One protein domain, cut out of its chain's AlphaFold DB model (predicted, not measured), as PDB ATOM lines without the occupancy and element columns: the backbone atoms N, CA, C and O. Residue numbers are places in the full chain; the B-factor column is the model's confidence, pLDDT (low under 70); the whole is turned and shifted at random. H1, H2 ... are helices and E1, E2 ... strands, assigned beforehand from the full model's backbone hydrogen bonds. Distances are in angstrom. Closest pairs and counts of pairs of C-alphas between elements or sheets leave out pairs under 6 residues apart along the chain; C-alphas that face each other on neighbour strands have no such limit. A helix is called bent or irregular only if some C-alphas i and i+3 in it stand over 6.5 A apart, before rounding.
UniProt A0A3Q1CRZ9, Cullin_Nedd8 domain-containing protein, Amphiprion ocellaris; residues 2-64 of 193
ATOM      1  N   GLN A   2     171.964 -23.285  35.090       68.38
ATOM      2  CA  GLN A   2     171.535 -24.587  34.543       68.38
ATOM      3  C   GLN A   2     171.130 -24.566  33.056       68.38
ATOM      4  O   GLN A   2     171.417 -25.519  32.345       68.38
ATOM      5  N   VAL A   3     170.517 -23.478  32.574       80.75
ATOM      6  CA  VAL A   3     170.072 -23.367  31.170       80.75
ATOM      7  C   VAL A   3     171.211 -22.995  30.218       80.75
ATOM      8  O   VAL A   3     171.243 -23.458  29.085       80.75
ATOM      9  N   THR A   4     172.157 -22.159  30.658       82.69
ATOM     10  CA  THR A   4     173.232 -21.665  29.785       82.69
ATOM     11  C   THR A   4     174.376 -22.664  29.635       82.69
ATOM     12  O   THR A   4     175.145 -22.557  28.686       82.69
ATOM     13  N   GLY A   5     174.538 -23.596  30.583       84.31
ATOM     14  CA  GLY A   5     175.674 -24.526  30.616       84.31
ATOM     15  C   GLY A   5     177.036 -23.844  30.819       84.31
ATOM     16  O   GLY A   5     178.070 -24.499  30.737       84.31
ATOM     17  N   LEU A   6     177.050 -22.533  31.082       83.31
ATOM     18  CA  LEU A   6     178.262 -21.745  31.292       83.31
ATOM     19  C   LEU A   6     178.699 -21.812  32.757       83.31
ATOM     20  O   LEU A   6     177.865 -21.884  33.663       83.31
ATOM     21  N   SER A   7     180.010 -21.710  32.997       83.19
ATOM     22  CA  SER A   7     180.525 -21.507  34.353       83.19
ATOM     23  C   SER A   7     180.074 -20.151  34.905       83.19
ATOM     24  O   SER A   7     179.803 -19.215  34.149       83.19
ATOM     25  N   ALA A   8     180.015 -20.023  36.233       83.75
ATOM     26  CA  ALA A   8     179.607 -18.778  36.888       83.75
ATOM     27  C   ALA A   8     180.465 -17.577  36.463       83.75
ATOM     28  O   ALA A   8     179.921 -16.515  36.173       83.75
ATOM     29  N   ALA A   9     181.782 -17.769  36.344       81.31
ATOM     30  CA  ALA A   9     182.706 -16.728  35.902       81.31
ATOM     31  C   ALA A   9     182.431 -16.283  34.455       81.31
ATOM     32  O   ALA A   9     182.321 -15.089  34.186       81.31
ATOM     33  N   VAL A  10     182.257 -17.236  33.531       82.88
ATOM     34  CA  VAL A  10     181.955 -16.933  32.122       82.88
ATOM     35  C   VAL A  10     180.609 -16.223  32.004       82.88
ATOM     36  O   VAL A  10     180.497 -15.239  31.275       82.88
ATOM     37  N   LEU A  11     179.597 -16.691  32.742       84.88
ATOM     38  CA  LEU A  11     178.277 -16.073  32.746       84.88
ATOM     39  C   LEU A  11     178.344 -14.632  33.260       84.88
ATOM     40  O   LEU A  11     177.798 -13.744  32.618       84.88
ATOM     41  N   LEU A  12     179.043 -14.385  34.368       83.06
ATOM     42  CA  LEU A  12     179.178 -13.042  34.929       83.06
ATOM     43  C   LEU A  12     179.848 -12.079  33.938       83.06
ATOM     44  O   LEU A  12     179.338 -10.985  33.702       83.06
ATOM     45  N   HIS A  13     180.934 -12.508  33.289       82.19
ATOM     46  CA  HIS A  13     181.601 -11.716  32.254       82.19
ATOM     47  C   HIS A  13     180.719 -11.463  31.022       82.19
ATOM     48  O   HIS A  13     180.776 -10.378  30.445       82.19
ATOM     49  N   ALA A  14     179.893 -12.434  30.622       84.38
ATOM     50  CA  ALA A  14     178.956 -12.280  29.511       84.38
ATOM     51  C   ALA A  14     177.787 -11.338  29.847       84.38
ATOM     52  O   ALA A  14     177.286 -10.644  28.963       84.38
ATOM     53  N   LEU A  15     177.368 -11.292  31.116       86.44
ATOM     54  CA  LEU A  15     176.307 -10.402  31.588       86.44
ATOM     55  C   LEU A  15     176.782  -8.961  31.771       86.44
ATOM     56  O   LEU A  15     175.993  -8.044  31.576       86.44
ATOM     57  N   GLN A  16     178.056  -8.743  32.094       85.69
ATOM     58  CA  GLN A  16     178.628  -7.416  32.333       85.69
ATOM     59  C   GLN A  16     178.307  -6.363  31.245       85.69
ATOM     60  O   GLN A  16     177.827  -5.288  31.604       85.69
ATOM     61  N   PRO A  17     178.480  -6.613  29.929       85.88
ATOM     62  CA  PRO A  17     178.096  -5.636  28.905       85.88
ATOM     63  C   PRO A  17     176.583  -5.376  28.830       85.88
ATOM     64  O   PRO A  17     176.175  -4.368  28.260       85.88
ATOM     65  N   LEU A  18     175.752  -6.268  29.380       88.88
ATOM     66  CA  LEU A  18     174.298  -6.126  29.396       88.88
ATOM     67  C   LEU A  18     173.801  -5.295  30.585       88.88
ATOM     68  O   LEU A  18     172.814  -4.587  30.424       88.88
ATOM     69  N   VAL A  19     174.465  -5.400  31.744       87.25
ATOM     70  CA  VAL A  19     174.014  -4.820  33.028       87.25
ATOM     71  C   VAL A  19     174.809  -3.599  33.500       87.25
ATOM     72  O   VAL A  19     174.445  -2.992  34.502       87.25
ATOM     73  N   ASN A  20     175.905  -3.252  32.822       84.75
ATOM     74  CA  ASN A  20     176.650  -2.019  33.097       84.75
ATOM     75  C   ASN A  20     175.783  -0.770  32.854       84.75
ATOM     76  O   ASN A  20     174.774  -0.830  32.154       84.75
ATOM     77  N   ASP A  21     176.217   0.383  33.373       79.06
ATOM     78  CA  ASP A  21     175.541   1.667  33.152       79.06
ATOM     79  C   ASP A  21     175.292   1.939  31.656       79.06
ATOM     80  O   ASP A  21     176.213   1.907  30.836       79.06
ATOM     81  N   GLY A  22     174.028   2.186  31.298       76.69
ATOM     82  CA  GLY A  22     173.586   2.354  29.905       76.69
ATOM     83  C   GLY A  22     173.371   1.043  29.130       76.69
ATOM     84  O   GLY A  22     173.106   1.076  27.929       76.69
ATOM     85  N   GLY A  23     173.481  -0.104  29.799       85.56
ATOM     86  CA  GLY A  23     173.200  -1.422  29.249       85.56
ATOM     87  C   GLY A  23     171.698  -1.703  29.082       85.56
ATOM     88  O   GLY A  23     170.853  -1.074  29.731       85.56
ATOM     89  N   PRO A  24     171.341  -2.655  28.201       88.00
ATOM     90  CA  PRO A  24     169.957  -3.010  27.900       88.00
ATOM     91  C   PRO A  24     169.237  -3.732  29.044       88.00
ATOM     92  O   PRO A  24     168.011  -3.812  29.012       88.00
ATOM     93  N   LEU A  25     169.959  -4.276  30.026       89.56
ATOM     94  CA  LEU A  25     169.390  -5.010  31.153       89.56
ATOM     95  C   LEU A  25     169.716  -4.322  32.481       89.56
ATOM     96  O   LEU A  25     170.763  -3.703  32.638       89.56
ATOM     97  N   THR A  26     168.831  -4.479  33.457       87.00
ATOM     98  CA  THR A  26     169.046  -4.091  34.853       87.00
ATOM     99  C   THR A  26     168.870  -5.300  35.761       87.00
ATOM    100  O   THR A  26     168.094  -6.212  35.472       87.00
ATOM    101  N   CYS A  27     169.606  -5.324  36.870       81.56
ATOM    102  CA  CYS A  27     169.371  -6.296  37.932       81.56
ATOM    103  C   CYS A  27     168.224  -5.802  38.821       81.56
ATOM    104  O   CYS A  27     168.165  -4.615  39.153       81.56
ATOM    105  N   SER A  28     167.324  -6.706  39.203       70.56
ATOM    106  CA  SER A  28     166.257  -6.432  40.169       70.56
ATOM    107  C   SER A  28     166.796  -5.890  41.508       70.56
ATOM    108  O   SER A  28     167.956  -6.131  41.860       70.56
ATOM    109  N   PRO A  29     165.968  -5.136  42.262       62.41
ATOM    110  CA  PRO A  29     166.328  -4.617  43.582       62.41
ATOM    111  C   PRO A  29     166.742  -5.735  44.561       62.41
ATOM    112  O   PRO A  29     166.397  -6.900  44.354       62.41
ATOM    113  N   PRO A  30     167.453  -5.392  45.655       59.50
ATOM    114  CA  PRO A  30     168.119  -6.351  46.549       59.50
ATOM    115  C   PRO A  30     167.192  -7.350  47.263       59.50
ATOM    116  O   PRO A  30     167.688  -8.254  47.929       59.50
ATOM    117  N   GLU A  31     165.873  -7.202  47.134       61.31
ATOM    118  CA  GLU A  31     164.864  -8.102  47.700       61.31
ATOM    119  C   GLU A  31     164.684  -9.398  46.881       61.31
ATOM    120  O   GLU A  31     164.264 -10.406  47.446       61.31
ATOM    121  N   ASP A  32     165.061  -9.410  45.591       57.81
ATOM    122  CA  ASP A  32     165.089 -10.612  44.735       57.81
ATOM    123  C   ASP A  32     166.335 -10.605  43.822       57.81
ATOM    124  O   ASP A  32     166.260 -10.268  42.634       57.81
ATOM    125  N   PRO A  33     167.533 -10.880  44.372       61.06
ATOM    126  CA  PRO A  33     168.773 -10.837  43.613       61.06
ATOM    127  C   PRO A  33     168.865 -12.039  42.663       61.06
ATOM    128  O   PRO A  33     169.091 -13.171  43.086       61.06
ATOM    129  N   GLY A  34     168.752 -11.793  41.355       69.38
ATOM    130  CA  GLY A  34     168.980 -12.833  40.341       69.38
ATOM    131  C   GLY A  34     168.124 -12.735  39.082       69.38
ATOM    132  O   GLY A  34     168.378 -13.477  38.131       69.38
ATOM    133  N   VAL A  35     167.149 -11.822  39.045       82.06
ATOM    134  CA  VAL A  35     166.305 -11.588  37.870       82.06
ATOM    135  C   VAL A  35     166.872 -10.432  37.044       82.06
ATOM    136  O   VAL A  35     167.141  -9.343  37.552       82.06
ATOM    137  N   LEU A  36     167.074 -10.682  35.749       86.25
ATOM    138  CA  LEU A  36     167.463  -9.657  34.782       86.25
ATOM    139  C   LEU A  36     166.207  -9.089  34.126       86.25
ATOM    140  O   LEU A  36     165.440  -9.827  33.505       86.25
ATOM    141  N   CYS A  37     166.027  -7.781  34.244       88.25
ATOM    142  CA  CYS A  37     164.903  -7.043  33.682       88.25
ATOM    143  C   CYS A  37     165.364  -6.176  32.508       88.25
ATOM    144  O   CYS A  37     166.533  -5.802  32.420       88.25
ATOM    145  N   LEU A  38     164.444  -5.838  31.602       87.62
ATOM    146  CA  LEU A  38     164.729  -4.889  30.527       87.62
ATOM    147  C   LEU A  38     164.897  -3.479  31.105       87.62
ATOM    148  O   LEU A  38     164.080  -3.023  31.908       87.62
ATOM    149  N   ASN A  39     165.926  -2.764  30.658       86.75
ATOM    150  CA  ASN A  39     166.114  -1.366  31.005       86.75
ATOM    151  C   ASN A  39     165.130  -0.488  30.217       86.75
ATOM    152  O   ASN A  39     165.363  -0.157  29.052       86.75
ATOM    153  N   GLN A  40     164.035  -0.088  30.867       85.88
ATOM    154  CA  GLN A  40     162.979   0.692  30.222       85.88
ATOM    155  C   GLN A  40     163.467   2.056  29.706       85.88
ATOM    156  O   GLN A  40     162.956   2.526  28.695       85.88
ATOM    157  N   GLN A  41     164.480   2.657  30.344       84.00
ATOM    158  CA  GLN A  41     165.056   3.937  29.910       84.00
ATOM    159  C   GLN A  41     165.778   3.800  28.563       84.00
ATOM    160  O   GLN A  41     165.678   4.673  27.708       84.00
ATOM    161  N   VAL A  42     166.481   2.683  28.353       80.50
ATOM    162  CA  VAL A  42     167.152   2.384  27.079       80.50
ATOM    163  C   VAL A  42     166.132   1.994  26.011       80.50
ATOM    164  O   VAL A  42     166.269   2.393  24.856       80.50
ATOM    165  N   ALA A  43     165.080   1.264  26.392       80.62
ATOM    166  CA  ALA A  43     163.998   0.897  25.481       80.62
ATOM    167  C   ALA A  43     163.244   2.130  24.947       80.62
ATOM    168  O   ALA A  43     163.013   2.218  23.741       80.62
ATOM    169  N   SER A  44     162.942   3.115  25.803       81.62
ATOM    170  CA  SER A  44     162.235   4.341  25.402       81.62
ATOM    171  C   SER A  44     163.020   5.216  24.418       81.62
ATOM    172  O   SER A  44     162.416   5.895  23.598       81.62
ATOM    173  N   LEU A  45     164.359   5.164  24.424       76.50
ATOM    174  CA  LEU A  45     165.191   5.914  23.466       76.50
ATOM    175  C   LEU A  45     165.002   5.454  22.012       76.50
ATOM    176  O   LEU A  45     165.309   6.200  21.087       76.50
ATOM    177  N   SER A  46     164.510   4.230  21.798       69.81
ATOM    178  CA  SER A  46     164.210   3.719  20.455       69.81
ATOM    179  C   SER A  46     162.820   4.129  19.951       69.81
ATOM    180  O   SER A  46     162.551   3.987  18.760       69.81
ATOM    181  N   GLU A  47     161.941   4.637  20.823       70.81
ATOM    182  CA  GLU A  47     160.579   5.061  20.459       70.81
ATOM    183  C   GLU A  47     160.538   6.465  19.830       70.81
ATOM    184  O   GLU A  47     159.629   6.757  19.057       70.81
ATOM    185  N   ASP A  48     161.572   7.290  20.039       68.50
ATOM    186  CA  ASP A  48     161.733   8.630  19.439       68.50
ATOM    187  C   ASP A  48     162.108   8.608  17.934       68.50
ATOM    188  O   ASP A  48     162.531   9.609  17.352       68.50
ATOM    189  N   GLY A  49     161.959   7.461  17.260       64.44
ATOM    190  CA  GLY A  49     162.104   7.327  15.805       64.44
ATOM    191  C   GLY A  49     163.546   7.276  15.281       64.44
ATOM    192  O   GLY A  49     163.746   7.097  14.078       64.44
ATOM    193  N   VAL A  50     164.555   7.378  16.153       66.38
ATOM    194  CA  VAL A  50     165.969   7.180  15.801       66.38
ATOM    195  C   VAL A  50     166.404   5.771  16.226       66.38
ATOM    196  O   VAL A  50     166.399   5.465  17.420       66.38
ATOM    197  N   PRO A  51     166.808   4.889  15.291       64.00
ATOM    198  CA  PRO A  51     167.278   3.556  15.646       64.00
ATOM    199  C   PRO A  51     168.569   3.657  16.464       64.00
ATOM    200  O   PRO A  51     169.610   4.083  15.963       64.00
ATOM    201  N   THR A  52     168.502   3.241  17.728       72.75
ATOM    202  CA  THR A  52     169.656   3.235  18.632       72.75
ATOM    203  C   THR A  52     170.308   1.854  18.620       72.75
ATOM    204  O   THR A  52     169.676   0.853  18.946       72.75
ATOM    205  N   SER A  53     171.587   1.775  18.242       76.31
ATOM    206  CA  SER A  53     172.365   0.530  18.286       76.31
ATOM    207  C   SER A  53     173.295   0.510  19.497       76.31
ATOM    208  O   SER A  53     174.101   1.426  19.662       76.31
ATOM    209  N   VAL A  54     173.252  -0.558  20.297       77.00
ATOM    210  CA  VAL A  54     174.159  -0.747  21.442       77.00
ATOM    211  C   VAL A  54     175.230  -1.781  21.101       77.00
ATOM    212  O   VAL A  54     174.933  -2.881  20.634       77.00
ATOM    213  N   ARG A  55     176.501  -1.445  21.347       80.31
ATOM    214  CA  ARG A  55     177.626  -2.369  21.162       80.31
ATOM    215  C   ARG A  55     177.893  -3.128  22.459       80.31
ATOM    216  O   ARG A  55     178.569  -2.626  23.346       80.31
ATOM    217  N   LEU A  56     177.413  -4.366  22.520       82.44
ATOM    218  CA  LEU A  56     177.519  -5.243  23.693       82.44
ATOM    219  C   LEU A  56     178.762  -6.137  23.675       82.44
ATOM    220  O   LEU A  56     178.828  -7.116  24.411       82.44
ATOM    221  N   LEU A  57     179.734  -5.845  22.804       74.88
ATOM    222  CA  LEU A  57     180.937  -6.661  22.719       74.88
ATOM    223  C   LEU A  57     181.713  -6.526  24.033       74.88
ATOM    224  O   LEU A  57     182.183  -5.423  24.335       74.88
ATOM    225  N   PRO A  58     181.872  -7.614  24.807       66.88
ATOM    226  CA  PRO A  58     182.712  -7.566  25.985       66.88
ATOM    227  C   PRO A  58     184.132  -7.193  25.556       66.88
ATOM    228  O   PRO A  58     184.599  -7.560  24.471       66.88
ATOM    229  N   ARG A  59     184.841  -6.453  26.412       68.00
ATOM    230  CA  ARG A  59     186.284  -6.278  26.230       68.00
ATOM    231  C   ARG A  59     186.902  -7.672  26.200       68.00
ATOM    232  O   ARG A  59     186.567  -8.506  27.041       68.00
ATOM    233  N   GLN A  60     187.750  -7.933  25.210       61.41
ATOM    234  CA  GLN A  60     188.432  -9.213  25.075       61.41
ATOM    235  C   GLN A  60     189.395  -9.362  26.255       61.41
ATOM    236  O   GLN A  60     190.536  -8.916  26.215       61.41
ATOM    237  N   THR A  61     188.879  -9.922  27.340       64.88
ATOM    238  CA  THR A  61     189.617 -10.176  28.570       64.88
ATOM    239  C   THR A  61     189.791 -11.676  28.624       64.88
ATOM    240  O   THR A  61     188.804 -12.412  28.591       64.88
ATOM    241  N   TYR A  62     191.040 -12.139  28.642       60.81
ATOM    242  CA  TYR A  62     191.308 -13.518  29.013       60.81
ATOM    243  C   TYR A  62     190.713 -13.694  30.409       60.81
ATOM    244  O   TYR A  62     191.130 -13.014  31.343       60.81
ATOM    245  N   LEU A  63     189.675 -14.528  30.530       66.44
ATOM    246  CA  LEU A  63     189.234 -15.023  31.831       66.44
ATOM    247  C   LEU A  63     190.493 -15.536  32.506       66.44
ATOM    248  O   LEU A  63     191.175 -16.342  31.875       66.44
ATOM    249  N   ASN A  64     190.829 -15.017  33.693       62.09
ATOM    250  CA  ASN A  64     192.041 -15.404  34.406       62.09
ATOM    251  C   ASN A  64     192.072 -16.931  34.492       62.09
ATOM    252  O   ASN A  64     191.384 -17.543  35.309       62.09
TER     253      ASN A  64
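What this domain is: This is residues 2 to 64 of the 193 residues of the protein "Cullin_Nedd8 domain-containing protein" of Amphiprion ocellaris (UniProt A0A3Q1CRZ9). This loose fold has little regular structure: helix H1 meets a small hairpin, E1 and E2, with its last residues, short H2 follows, and the unnamed residues 45 to 64 run back past H1. The 63 printed residues hold H1, E1, E2 and H2 in that order, a mixed class with 23 residues in named elements. The radius of gyration of the C-alphas is 13.7 A and the spans are 40 by 32 by 20 A.

Where its parts are: H1, residues 8 to 19, begins at C-alpha (179.607, -18.778, 36.888) and is 15.5 A long; it is only just irregular, C-alphas 14 and 17 being 6.7 A apart. E1 is residues 25 to 27, 6.9 A; E2, 36 to 38, 7.0 A; H2, 40 to 44, 6.1 A, ending at C-alpha (162.235, 4.341, 25.402).

How they stand to each other: The closest C-alphas of H1 and E1, Val 19 and Leu 25, are 5.0 A apart. H1 and E2 are near each other. The hairpin E1 and E2 is antiparallel at 137 degrees, with N 26 and O 37 at 2.8 A. H2 is apart from H1 and E1. O i to N i+4 pairs are within hydrogen-bond range throughout H2 and in 6 of 8 in H1.

The domain as a whole: The printed part has no cut and no long link. Residues 29 to 34 and 44 to 51 stand free. Mean pLDDT of the printed part is 77.0; residues 58 to 64, among others, are under 70.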